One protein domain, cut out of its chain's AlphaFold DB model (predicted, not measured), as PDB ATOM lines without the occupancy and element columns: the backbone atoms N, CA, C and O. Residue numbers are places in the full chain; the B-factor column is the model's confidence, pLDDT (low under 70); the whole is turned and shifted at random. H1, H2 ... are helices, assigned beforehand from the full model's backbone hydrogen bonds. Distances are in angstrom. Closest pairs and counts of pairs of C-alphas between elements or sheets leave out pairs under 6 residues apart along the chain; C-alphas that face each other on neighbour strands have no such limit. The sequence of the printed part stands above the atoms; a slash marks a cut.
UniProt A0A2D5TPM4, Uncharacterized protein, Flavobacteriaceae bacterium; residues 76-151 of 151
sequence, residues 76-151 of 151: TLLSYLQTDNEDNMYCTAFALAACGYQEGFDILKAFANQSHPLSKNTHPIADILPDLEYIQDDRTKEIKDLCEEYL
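What this domain is: This is residues 76 to 151 of the 151 residues of an uncharacterized protein of Flavobacteriaceae bacterium (UniProt A0A2D5TPM4). H3 is the middle of a helical body: H2 crosses it, H6 lies beside it, H1 makes a hairpin with H2. The 76 printed residues have six named helices and no named strand: all helix. It is compact, radius of gyration of the C-alphas 11.2 A, spanning 34 by 26 by 16 A.

Where its parts are: Find H1, residues 76 to 81, from C-alpha 76 at (9.737, 23.936, -57.867). Then read H2 at 86 to 98, 18.1 A long, H3 at 102 to 112, H4 at 124 to 128, H5 at 131 to 134, and H6 at 140 to 148, ending at (3.820, 42.283, -32.829).

How they stand to each other: Hub H3 touches H2 at a steep tilt of 47 degrees, closest C-alphas Ala 93 and Gly 104, 4.1 A. H2, H3, H4 and H6 have every O i to N i+4 pair within hydrogen-bond range; H1 has 0 of 2, but 2 of 3 O i to N i+3.

The domain as a whole: Residues 113 to 123 are a long link; no printed residue is under pLDDT 70.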
ATOM      1  N   THR A  76      10.667  24.942 -58.391       96.94
ATOM      2  CA  THR A  76       9.737  23.936 -57.867       96.94
ATOM      3  C   THR A  76       8.661  24.571 -56.998       96.94
ATOM      4  O   THR A  76       7.510  24.175 -57.103       96.94
ATOM      5  N   LEU A  77       9.007  25.555 -56.167       98.12
ATOM      6  CA  LEU A  77       8.054  26.199 -55.262       98.12
ATOM      7  C   LEU A  77       7.242  27.294 -55.966       98.12
ATOM      8  O   LEU A  77       6.042  27.413 -55.738       98.12
ATOM      9  N   LEU A  78       7.858  28.060 -56.873       97.25
ATOM     10  CA  LEU A  78       7.188  29.168 -57.566       97.25
ATOM     11  C   LEU A  78       5.941  28.739 -58.351       97.25
ATOM     12  O   LEU A  78       5.009  29.532 -58.475       97.25
ATOM     13  N   SER A  79       5.894  27.510 -58.876       94.94
ATOM     14  CA  SER A  79       4.705  27.019 -59.584       94.94
ATOM     15  C   SER A  79       3.467  26.923 -58.690       94.94
ATOM     16  O   SER A  79       2.357  27.045 -59.200       94.94
ATOM     17  N   TYR A  80       3.643  26.746 -57.378       96.81
ATOM     18  CA  TYR A  80       2.546  26.607 -56.417       96.81
ATOM     19  C   TYR A  80       1.967  27.952 -55.947       96.81
ATOM     20  O   TYR A  80       0.887  27.989 -55.369       96.81
ATOM     21  N   LEU A  81       2.609  29.082 -56.277       96.06
ATOM     22  CA  LEU A  81       2.057  30.418 -56.004       96.06
ATOM     23  C   LEU A  81       0.867  30.779 -56.910       96.06
ATOM     24  O   LEU A  81       0.186  31.774 -56.673       96.06
ATOM     25  N   GLN A  82       0.601  30.002 -57.963       93.69
ATOM     26  CA  GLN A  82      -0.543  30.204 -58.859       93.69
ATOM     27  C   GLN A  82      -1.821  29.598 -58.263       93.69
ATOM     28  O   GLN A  82      -2.417  28.688 -58.835       93.69
ATOM     29  N   THR A  83      -2.227  30.104 -57.102       94.94
ATOM     30  CA  THR A  83      -3.376  29.613 -56.337       94.94
ATOM     31  C   THR A  83      -4.268  30.764 -55.874       94.94
ATOM     32  O   THR A  83      -3.798  31.880 -55.641       94.94
ATOM     33  N   ASP A  84      -5.567  30.499 -55.764       95.50
ATOM     34  CA  ASP A  84      -6.559  31.376 -55.133       95.50
ATOM     35  C   ASP A  84      -6.900  30.941 -53.696       95.50
ATOM     36  O   ASP A  84      -7.711  31.585 -53.029       95.50
ATOM     37  N   ASN A  85      -6.265  29.870 -53.211       96.06
ATOM     38  CA  ASN A  85      -6.404  29.373 -51.851       96.06
ATOM     39  C   ASN A  85      -5.378  30.044 -50.916       96.06
ATOM     40  O   ASN A  85      -4.178  30.054 -51.196       96.06
ATOM     41  N   GLU A  86      -5.875  30.613 -49.815       95.69
ATOM     42  CA  GLU A  86      -5.088  31.323 -48.800       95.69
ATOM     43  C   GLU A  86      -4.018  30.426 -48.158       95.69
ATOM     44  O   GLU A  86      -2.844  30.798 -48.164       95.69
ATOM     45  N   ASP A  87      -4.400  29.228 -47.711       94.88
ATOM     46  CA  ASP A  87      -3.508  28.279 -47.037       94.88
ATOM     47  C   ASP A  87      -2.392  27.810 -47.976       94.88
ATOM     48  O   ASP A  87      -1.217  27.863 -47.623       94.88
ATOM     49  N   ASN A  88      -2.717  27.429 -49.216       96.94
ATOM     50  CA  ASN A  88      -1.718  27.000 -50.201       96.94
ATOM     51  C   ASN A  88      -0.713  28.118 -50.521       96.94
ATOM     52  O   ASN A  88       0.486  27.853 -50.669       96.94
ATOM     53  N   MET A  89      -1.195  29.362 -50.636       97.75
ATOM     54  CA  MET A  89      -0.337  30.531 -50.841       97.75
ATOM     55  C   MET A  89       0.606  30.711 -49.651       97.75
ATOM     56  O   MET A  89       1.811  30.877 -49.852       97.75
ATOM     57  N   TYR A  90       0.072  30.638 -48.431       97.56
ATOM     58  CA  TYR A  90       0.849  30.762 -47.203       97.56
ATOM     59  C   TYR A  90       1.901  29.652 -47.075       97.56
ATOM     60  O   TYR A  90       3.088  29.963 -46.982       97.56
ATOM     61  N   CYS A  91       1.505  28.380 -47.197       97.69
ATOM     62  CA  CYS A  91       2.398  27.215 -47.146       97.69
ATOM     63  C   CYS A  91       3.569  27.360 -48.136       97.69
ATOM     64  O   CYS A  91       4.735  27.119 -47.812       97.69
ATOM     65  N   THR A  92       3.271  27.801 -49.364       98.44
ATOM     66  CA  THR A  92       4.283  27.989 -50.413       98.44
ATOM     67  C   THR A  92       5.212  29.164 -50.108       98.44
ATOM     68  O   THR A  92       6.430  29.046 -50.270       98.44
ATOM     69  N   ALA A  93       4.665  30.299 -49.665       98.44
ATOM     70  CA  ALA A  93       5.447  31.471 -49.271       98.44
ATOM     71  C   ALA A  93       6.379  31.153 -48.098       98.44
ATOM     72  O   ALA A  93       7.559  31.517 -48.121       98.44
ATOM     73  N   PHE A  94       5.874  30.406 -47.122       98.50
ATOM     74  CA  PHE A  94       6.642  29.904 -46.000       98.50
ATOM     75  C   PHE A  94       7.792  29.003 -46.458       98.50
ATOM     76  O   PHE A  94       8.946  29.256 -46.109       98.50
ATOM     77  N   ALA A  95       7.522  28.017 -47.319       98.62
ATOM     78  CA  ALA A  95       8.556  27.144 -47.872       98.62
ATOM     79  C   ALA A  95       9.633  27.917 -48.657       98.62
ATOM     80  O   ALA A  95      10.828  27.643 -48.508       98.62
ATOM     81  N   LEU A  96       9.236  28.918 -49.454       98.75
ATOM     82  CA  LEU A  96      10.163  29.801 -50.170       98.75
ATOM     83  C   LEU A  96      11.060  30.582 -49.201       98.75
ATOM     84  O   LEU A  96      12.278  30.627 -49.402       98.75
ATOM     85  N   ALA A  97      10.478  31.169 -48.155       98.62
ATOM     86  CA  ALA A  97      11.208  31.939 -47.153       98.62
ATOM     87  C   ALA A  97      12.158  31.050 -46.336       98.62
ATOM     88  O   ALA A  97      13.319  31.407 -46.144       98.62
ATOM     89  N   ALA A  98      11.715  29.852 -45.943       98.38
ATOM     90  CA  ALA A  98      12.540  28.862 -45.255       98.38
ATOM     91  C   ALA A  98      13.744  28.404 -46.098       98.38
ATOM     92  O   ALA A  98      14.805  28.121 -45.546       98.38
ATOM     93  N   CYS A  99      13.615  28.382 -47.430       98.19
ATOM     94  CA  CYS A  99      14.724  28.131 -48.360       98.19
ATOM     95  C   CYS A  99      15.561  29.392 -48.679       98.19
ATOM     96  O   CYS A  99      16.493  29.328 -49.479       98.19
ATOM     97  N   GLY A 100      15.245  30.545 -48.081       98.12
ATOM     98  CA  GLY A 100      15.991  31.796 -48.237       98.12
ATOM     99  C   GLY A 100      15.608  32.645 -49.457       98.12
ATOM    100  O   GLY A 100      16.295  33.631 -49.757       98.12
ATOM    101  N   TYR A 101      14.525  32.329 -50.169       98.44
ATOM    102  CA  TYR A 101      14.106  33.076 -51.360       98.44
ATOM    103  C   TYR A 101      13.279  34.315 -51.001       98.44
ATOM    104  O   TYR A 101      12.325  34.236 -50.231       98.44
ATOM    105  N   GLN A 102      13.633  35.464 -51.592       97.94
ATOM    106  CA  GLN A 102      13.035  36.769 -51.275       97.94
ATOM    107  C   GLN A 102      11.515  36.805 -51.484       97.94
ATOM    108  O   GLN A 102      10.811  37.391 -50.671       97.94
ATOM    109  N   GLU A 103      11.006  36.129 -52.513       98.12
ATOM    110  CA  GLU A 103       9.576  36.082 -52.828       98.12
ATOM    111  C   GLU A 103       8.735  35.536 -51.671       98.12
ATOM    112  O   GLU A 103       7.632  36.022 -51.435       98.12
ATOM    113  N   GLY A 104       9.266  34.563 -50.922       98.38
ATOM    114  CA  GLY A 104       8.596  34.045 -49.733       98.38
ATOM    115  C   GLY A 104       8.465  35.115 -48.654       98.38
ATOM    116  O   GLY A 104       7.375  35.349 -48.143       98.38
ATOM    117  N   PHE A 105       9.556  35.832 -48.364       98.50
ATOM    118  CA  PHE A 105       9.544  36.927 -47.388       98.50
ATOM    119  C   PHE A 105       8.603  38.061 -47.799       98.50
ATOM    120  O   PHE A 105       7.905  38.601 -46.947       98.50
ATOM    121  N   ASP A 106       8.562  38.418 -49.082       98.25
ATOM    122  CA  ASP A 106       7.683  39.483 -49.574       98.25
ATOM    123  C   ASP A 106       6.203  39.131 -49.357       98.25
ATOM    124  O   ASP A 106       5.428  39.975 -48.900       98.25
ATOM    125  N   ILE A 107       5.818  37.876 -49.611       98.12
ATOM    126  CA  ILE A 107       4.447  37.401 -49.385       98.12
ATOM    127  C   ILE A 107       4.145  37.294 -47.886       98.12
ATOM    128  O   ILE A 107       3.114  37.804 -47.453       98.12
ATOM    129  N   LEU A 108       5.040  36.715 -47.077       98.06
ATOM    130  CA  LEU A 108       4.841  36.622 -45.623       98.06
ATOM    131  C   LEU A 108       4.690  38.006 -44.978       98.06
ATOM    132  O   LEU A 108       3.810  38.199 -44.143       98.06
ATOM    133  N   LYS A 109       5.473  39.004 -45.411       97.75
ATOM    134  CA  LYS A 109       5.295  40.400 -44.982       97.75
ATOM    135  C   LYS A 109       3.943  40.966 -45.396       97.75
ATOM    136  O   LYS A 109       3.322  41.692 -44.623       97.75
ATOM    137  N   ALA A 110       3.475  40.654 -46.604       97.25
ATOM    138  CA  ALA A 110       2.165  41.097 -47.059       97.25
ATOM    139  C   ALA A 110       1.025  40.468 -46.236       97.25
ATOM    140  O   ALA A 110       0.058  41.173 -45.941       97.25
ATOM    141  N   PHE A 111       1.158  39.196 -45.841       96.81
ATOM    142  CA  PHE A 111       0.233  38.497 -44.942       96.81
ATOM    143  C   PHE A 111       0.272  39.073 -43.519       96.81
ATOM    144  O   PHE A 111      -0.784  39.395 -42.982       96.81
ATOM    145  N   ALA A 112       1.458  39.295 -42.943       96.06
ATOM    146  CA  ALA A 112       1.609  39.905 -41.617       96.06
ATOM    147  C   ALA A 112       0.993  41.313 -41.547       96.06
ATOM    148  O   ALA A 112       0.319  41.644 -40.580       96.06
ATOM    149  N   ASN A 113       1.130  42.098 -42.619       94.94
ATOM    150  CA  ASN A 113       0.488  43.410 -42.764       94.94
ATOM    151  C   ASN A 113      -0.994  43.363 -43.170       94.94
ATOM    152  O   ASN A 113      -1.588  44.414 -43.416       94.94
ATOM    153  N   GLN A 114      -1.579  42.174 -43.350       93.00
ATOM    154  CA  GLN A 114      -2.944  41.976 -43.863       93.00
ATOM    155  C   GLN A 114      -3.226  42.721 -45.186       93.00
ATOM    156  O   GLN A 114      -4.346  43.136 -45.484       93.00
ATOM    157  N   SER A 115      -2.180  42.924 -45.985       95.19
ATOM    158  CA  SER A 115      -2.221  43.666 -47.251       95.19
ATOM    159  C   SER A 115      -2.345  42.749 -48.467       95.19
ATOM    160  O   SER A 115      -2.663  43.209 -49.567       95.19
ATOM    161  N   HIS A 116      -2.102  41.449 -48.288       95.81
ATOM    162  CA  HIS A 116      -2.234  40.476 -49.357       95.81
ATOM    163  C   HIS A 116      -3.723  40.223 -49.673       95.81
ATOM    164  O   HIS A 116      -4.520  40.029 -48.758       95.81
ATOM    165  N   PRO A 117      -4.148  40.140 -50.951       94.44
ATOM    166  CA  PRO A 117      -5.562  39.926 -51.296       94.44
ATOM    167  C   PRO A 117      -6.183  38.646 -50.719       94.44
ATOM    168  O   PRO A 117      -7.407  38.567 -50.569       94.44
ATOM    169  N   LEU A 118      -5.342  37.645 -50.438       94.56
ATOM    170  CA  LEU A 118      -5.750  36.375 -49.848       94.56
ATOM    171  C   LEU A 118      -5.660  36.332 -48.323       94.56
ATOM    172  O   LEU A 118      -6.195  35.390 -47.785       94.56
ATOM    173  N   SER A 119      -5.057  37.289 -47.609       89.44
ATOM    174  CA  SER A 119      -4.843  37.178 -46.149       89.44
ATOM    175  C   SER A 119      -6.097  37.523 -45.331       89.44
ATOM    176  O   SER A 119      -6.042  38.347 -44.420       89.44
ATOM    177  N   LYS A 120      -7.265  37.001 -45.714       85.06
ATOM    178  CA  LYS A 120      -8.547  37.396 -45.109       85.06
ATOM    179  C   LYS A 120      -8.796  36.708 -43.776       85.06
ATOM    180  O   LYS A 120      -9.539  37.261 -42.967       85.06
ATOM    181  N   ASN A 121      -8.231  35.519 -43.581       87.75
ATOM    182  CA  ASN A 121      -8.444  34.704 -42.390       87.75
ATOM    183  C   ASN A 121      -7.165  34.506 -41.567       87.75
ATOM    184  O   ASN A 121      -7.257  34.051 -40.434       87.75
ATOM    185  N   THR A 122      -6.008  34.901 -42.098       86.88
ATOM    186  CA  THR A 122      -4.719  34.829 -41.413       86.88
ATOM    187  C   THR A 122      -4.630  35.892 -40.319       86.88
ATOM    188  O   THR A 122      -4.705  37.095 -40.584       86.88
ATOM    189  N   HIS A 123      -4.397  35.457 -39.088       91.06
ATOM    190  CA  HIS A 123      -4.113  36.290 -37.935       91.06
ATOM    191  C   HIS A 123      -2.594  36.375 -37.697       91.06
ATOM    192  O   HIS A 123      -1.985  35.387 -37.281       91.06
ATOM    193  N   PRO A 124      -1.952  37.551 -37.862       91.19
ATOM    194  CA  PRO A 124      -0.490  37.674 -37.812       91.19
ATOM    195  C   PRO A 124       0.172  37.076 -36.560       91.19
ATOM    196  O   PRO A 124       1.218  36.436 -36.651       91.19
ATOM    197  N   ILE A 125      -0.449  37.237 -35.389       91.62
ATOM    198  CA  ILE A 125       0.090  36.724 -34.117       91.62
ATOM    199  C   ILE A 125      -0.132  35.222 -33.941       91.62
ATOM    200  O   ILE A 125       0.701  34.561 -33.331       91.62
ATOM    201  N   ALA A 126      -1.271  34.699 -34.392       89.88
ATOM    202  CA  ALA A 126      -1.662  33.327 -34.069       89.88
ATOM    203  C   ALA A 126      -1.140  32.347 -35.120       89.88
ATOM    204  O   ALA A 126      -0.721  31.254 -34.759       89.88
ATOM    205  N   ASP A 127      -1.111  32.777 -36.383       90.75
ATOM    206  CA  ASP A 127      -0.813  31.901 -37.513       90.75
ATOM    207  C   ASP A 127       0.609  32.113 -38.045       90.75
ATOM    208  O   ASP A 127       1.272  31.156 -38.412       90.75
ATOM    209  N   ILE A 128       1.122  33.354 -38.057       94.88
ATOM    210  CA  ILE A 128       2.433  33.649 -38.669       94.88
ATOM    211  C   ILE A 128       3.559  33.646 -37.638       94.88
ATOM    212  O   ILE A 128       4.594  33.020 -37.848       94.88
ATOM    213  N   LEU A 129       3.394  34.374 -36.529       94.50
ATOM    214  CA  LEU A 129       4.467  34.573 -35.551       94.50
ATOM    215  C   LEU A 129       5.073  33.260 -35.009       94.50
ATOM    216  O   LEU A 129       6.306  33.204 -34.939       94.50
ATOM    217  N   PRO A 130       4.288  32.215 -34.663       93.94
ATOM    218  CA  PRO A 130       4.843  30.946 -34.189       93.94
ATOM    219  C   PRO A 130       5.708  30.266 -35.255       93.94
ATOM    220  O   PRO A 130       6.824  29.843 -34.972       93.94
ATOM    221  N   ASP A 131       5.250  30.267 -36.506       95.12
ATOM    222  CA  ASP A 131       5.925  29.612 -37.626       95.12
ATOM    223  C   ASP A 131       7.304  30.211 -37.947       95.12
ATOM    224  O   ASP A 131       8.204  29.520 -38.438       95.12
ATOM    225  N   LEU A 132       7.523  31.495 -37.643       96.19
ATOM    226  CA  LEU A 132       8.800  32.164 -37.913       96.19
ATOM    227  C   LEU A 132       9.982  31.560 -37.138       96.19
ATOM    228  O   LEU A 132      11.129  31.869 -37.468       96.19
ATOM    229  N   GLU A 133       9.753  30.712 -36.132       95.38
ATOM    230  CA  GLU A 133      10.828  29.990 -35.440       95.38
ATOM    231  C   GLU A 133      11.568  28.987 -36.343       95.38
ATOM    232  O   GLU A 133      12.756  28.728 -36.144       95.38
ATOM    233  N   TYR A 134      10.903  28.477 -37.384       96.62
ATOM    234  CA  TYR A 134      11.471  27.485 -38.302       96.62
ATOM    235  C   TYR A 134      12.296  28.110 -39.440       96.62
ATOM    236  O   TYR A 134      13.022  27.402 -40.153       96.62
ATOM    237  N   ILE A 135      12.233  29.434 -39.613       97.19
ATOM    238  CA  ILE A 135      12.984  30.165 -40.638       97.19
ATOM    239  C   ILE A 135      14.253  30.755 -40.014       97.19
ATOM    240  O   ILE A 135      14.222  31.714 -39.245       97.19
ATOM    241  N   GLN A 136      15.405  30.201 -40.391       93.56
ATOM    242  CA  GLN A 136      16.721  30.649 -39.925       93.56
ATOM    243  C   GLN A 136      17.285  31.749 -40.838       93.56
ATOM    244  O   GLN A 136      18.286  31.548 -41.522       93.56
ATOM    245  N   ASP A 137      16.613  32.900 -40.882       96.88
ATOM    246  CA  ASP A 137      17.012  34.047 -41.705       96.88
ATOM    247  C   ASP A 137      16.708  35.372 -40.992       96.88
ATOM    248  O   ASP A 137      15.617  35.559 -40.446       96.88
ATOM    249  N   ASP A 138      17.650  36.318 -41.018       96.44
ATOM    250  CA  ASP A 138      17.527  37.609 -40.328       96.44
ATOM    251  C   ASP A 138      16.361  38.464 -40.851       96.44
ATOM    252  O   ASP A 138      15.817  39.291 -40.112       96.44
ATOM    253  N   ARG A 139      15.920  38.251 -42.100       97.38
ATOM    254  CA  ARG A 139      14.751  38.944 -42.674       97.38
ATOM    255  C   ARG A 139      13.452  38.619 -41.939       97.38
ATOM    256  O   ARG A 139      12.506  39.398 -42.022       97.38
ATOM    257  N   THR A 140      13.403  37.523 -41.177       97.00
ATOM    258  CA  THR A 140      12.253  37.203 -40.315       97.00
ATOM    259  C   THR A 140      12.004  38.261 -39.250       97.00
ATOM    260  O   THR A 140      10.866  38.407 -38.818       97.00
ATOM    261  N   LYS A 141      13.026  39.028 -38.851       96.50
ATOM    262  CA  LYS A 141      12.881  40.082 -37.845       96.50
ATOM    263  C   LYS A 141      11.839  41.123 -38.252       96.50
ATOM    264  O   LYS A 141      10.989  41.461 -37.445       96.50
ATOM    265  N   GLU A 142      11.872  41.572 -39.505       96.12
ATOM    266  CA  GLU A 142      10.893  42.543 -40.010       96.12
ATOM    267  C   GLU A 142       9.469  41.969 -39.954       96.12
ATOM    268  O   GLU A 142       8.545  42.670 -39.569       96.12
ATOM    269  N   ILE A 143       9.285  40.683 -40.275       97.19
ATOM    270  CA  ILE A 143       7.969  40.028 -40.196       97.19
ATOM    271  C   ILE A 143       7.506  39.920 -38.735       97.19
ATOM    272  O   ILE A 143       6.344  40.191 -38.451       97.19
ATOM    273  N   LYS A 144       8.410  39.571 -37.808       95.94
ATOM    274  CA  LYS A 144       8.117  39.515 -36.365       95.94
ATOM    275  C   LYS A 144       7.651  40.869 -35.843       95.94
ATOM    276  O   LYS A 144       6.595  40.927 -35.223       95.94
ATOM    277  N   ASP A 145       8.394  41.930 -36.161       95.62
ATOM    278  CA  ASP A 145       8.058  43.296 -35.753       95.62
ATOM    279  C   ASP A 145       6.636  43.668 -36.232       95.62
ATOM    280  O   ASP A 145       5.843  44.175 -35.446       95.62
ATOM    281  N   LEU A 146       6.272  43.325 -37.478       95.06
ATOM    282  CA  LEU A 146       4.924  43.554 -38.025       95.06
ATOM    283  C   LEU A 146       3.831  42.736 -37.322       95.06
ATOM    284  O   LEU A 146       2.742  43.248 -37.078       95.06
ATOM    285  N   CYS A 147       4.093  41.469 -36.996       94.00
ATOM    286  CA  CYS A 147       3.138  40.646 -36.252       94.00
ATOM    287  C   CYS A 147       2.871  41.218 -34.852       94.00
ATOM    288  O   CYS A 147       1.730  41.200 -34.389       94.00
ATOM    289  N   GLU A 148       3.905  41.730 -34.184       91.12
ATOM    290  CA  GLU A 148       3.820  42.283 -32.829       91.12
ATOM    291  C   GLU A 148       3.089  43.636 -32.760       91.12
ATOM    292  O   GLU A 148       2.618  44.003 -31.686       91.12
ATOM    293  N   GLU A 149       2.899  44.352 -33.877       89.06
ATOM    294  CA  GLU A 149       2.073  45.577 -33.917       89.06
ATOM    295  C   GLU A 149       0.591  45.331 -33.571       89.06
ATOM    296  O   GLU A 149      -0.146  46.276 -33.281       89.06
ATOM    297  N   TYR A 150       0.149  44.071 -33.590       77.38
ATOM    298  CA  TYR A 150      -1.224  43.665 -33.294       77.38
ATOM    299  C   TYR A 150      -1.435  43.184 -31.841       77.38
ATOM    300  O   TYR A 150      -2.524  42.692 -31.529       77.38
ATOM    301  N   LEU A 151      -0.411  43.282 -30.976       72.94
ATOM    302  CA  LEU A 151      -0.464  42.964 -29.535       72.94
ATOM    303  C   LEU A 151      -1.070  44.113 -28.712       72.94
ATOM    304  O   LEU A 151      -1.853  43.804 -27.784       72.94
TER     305      LEU A 151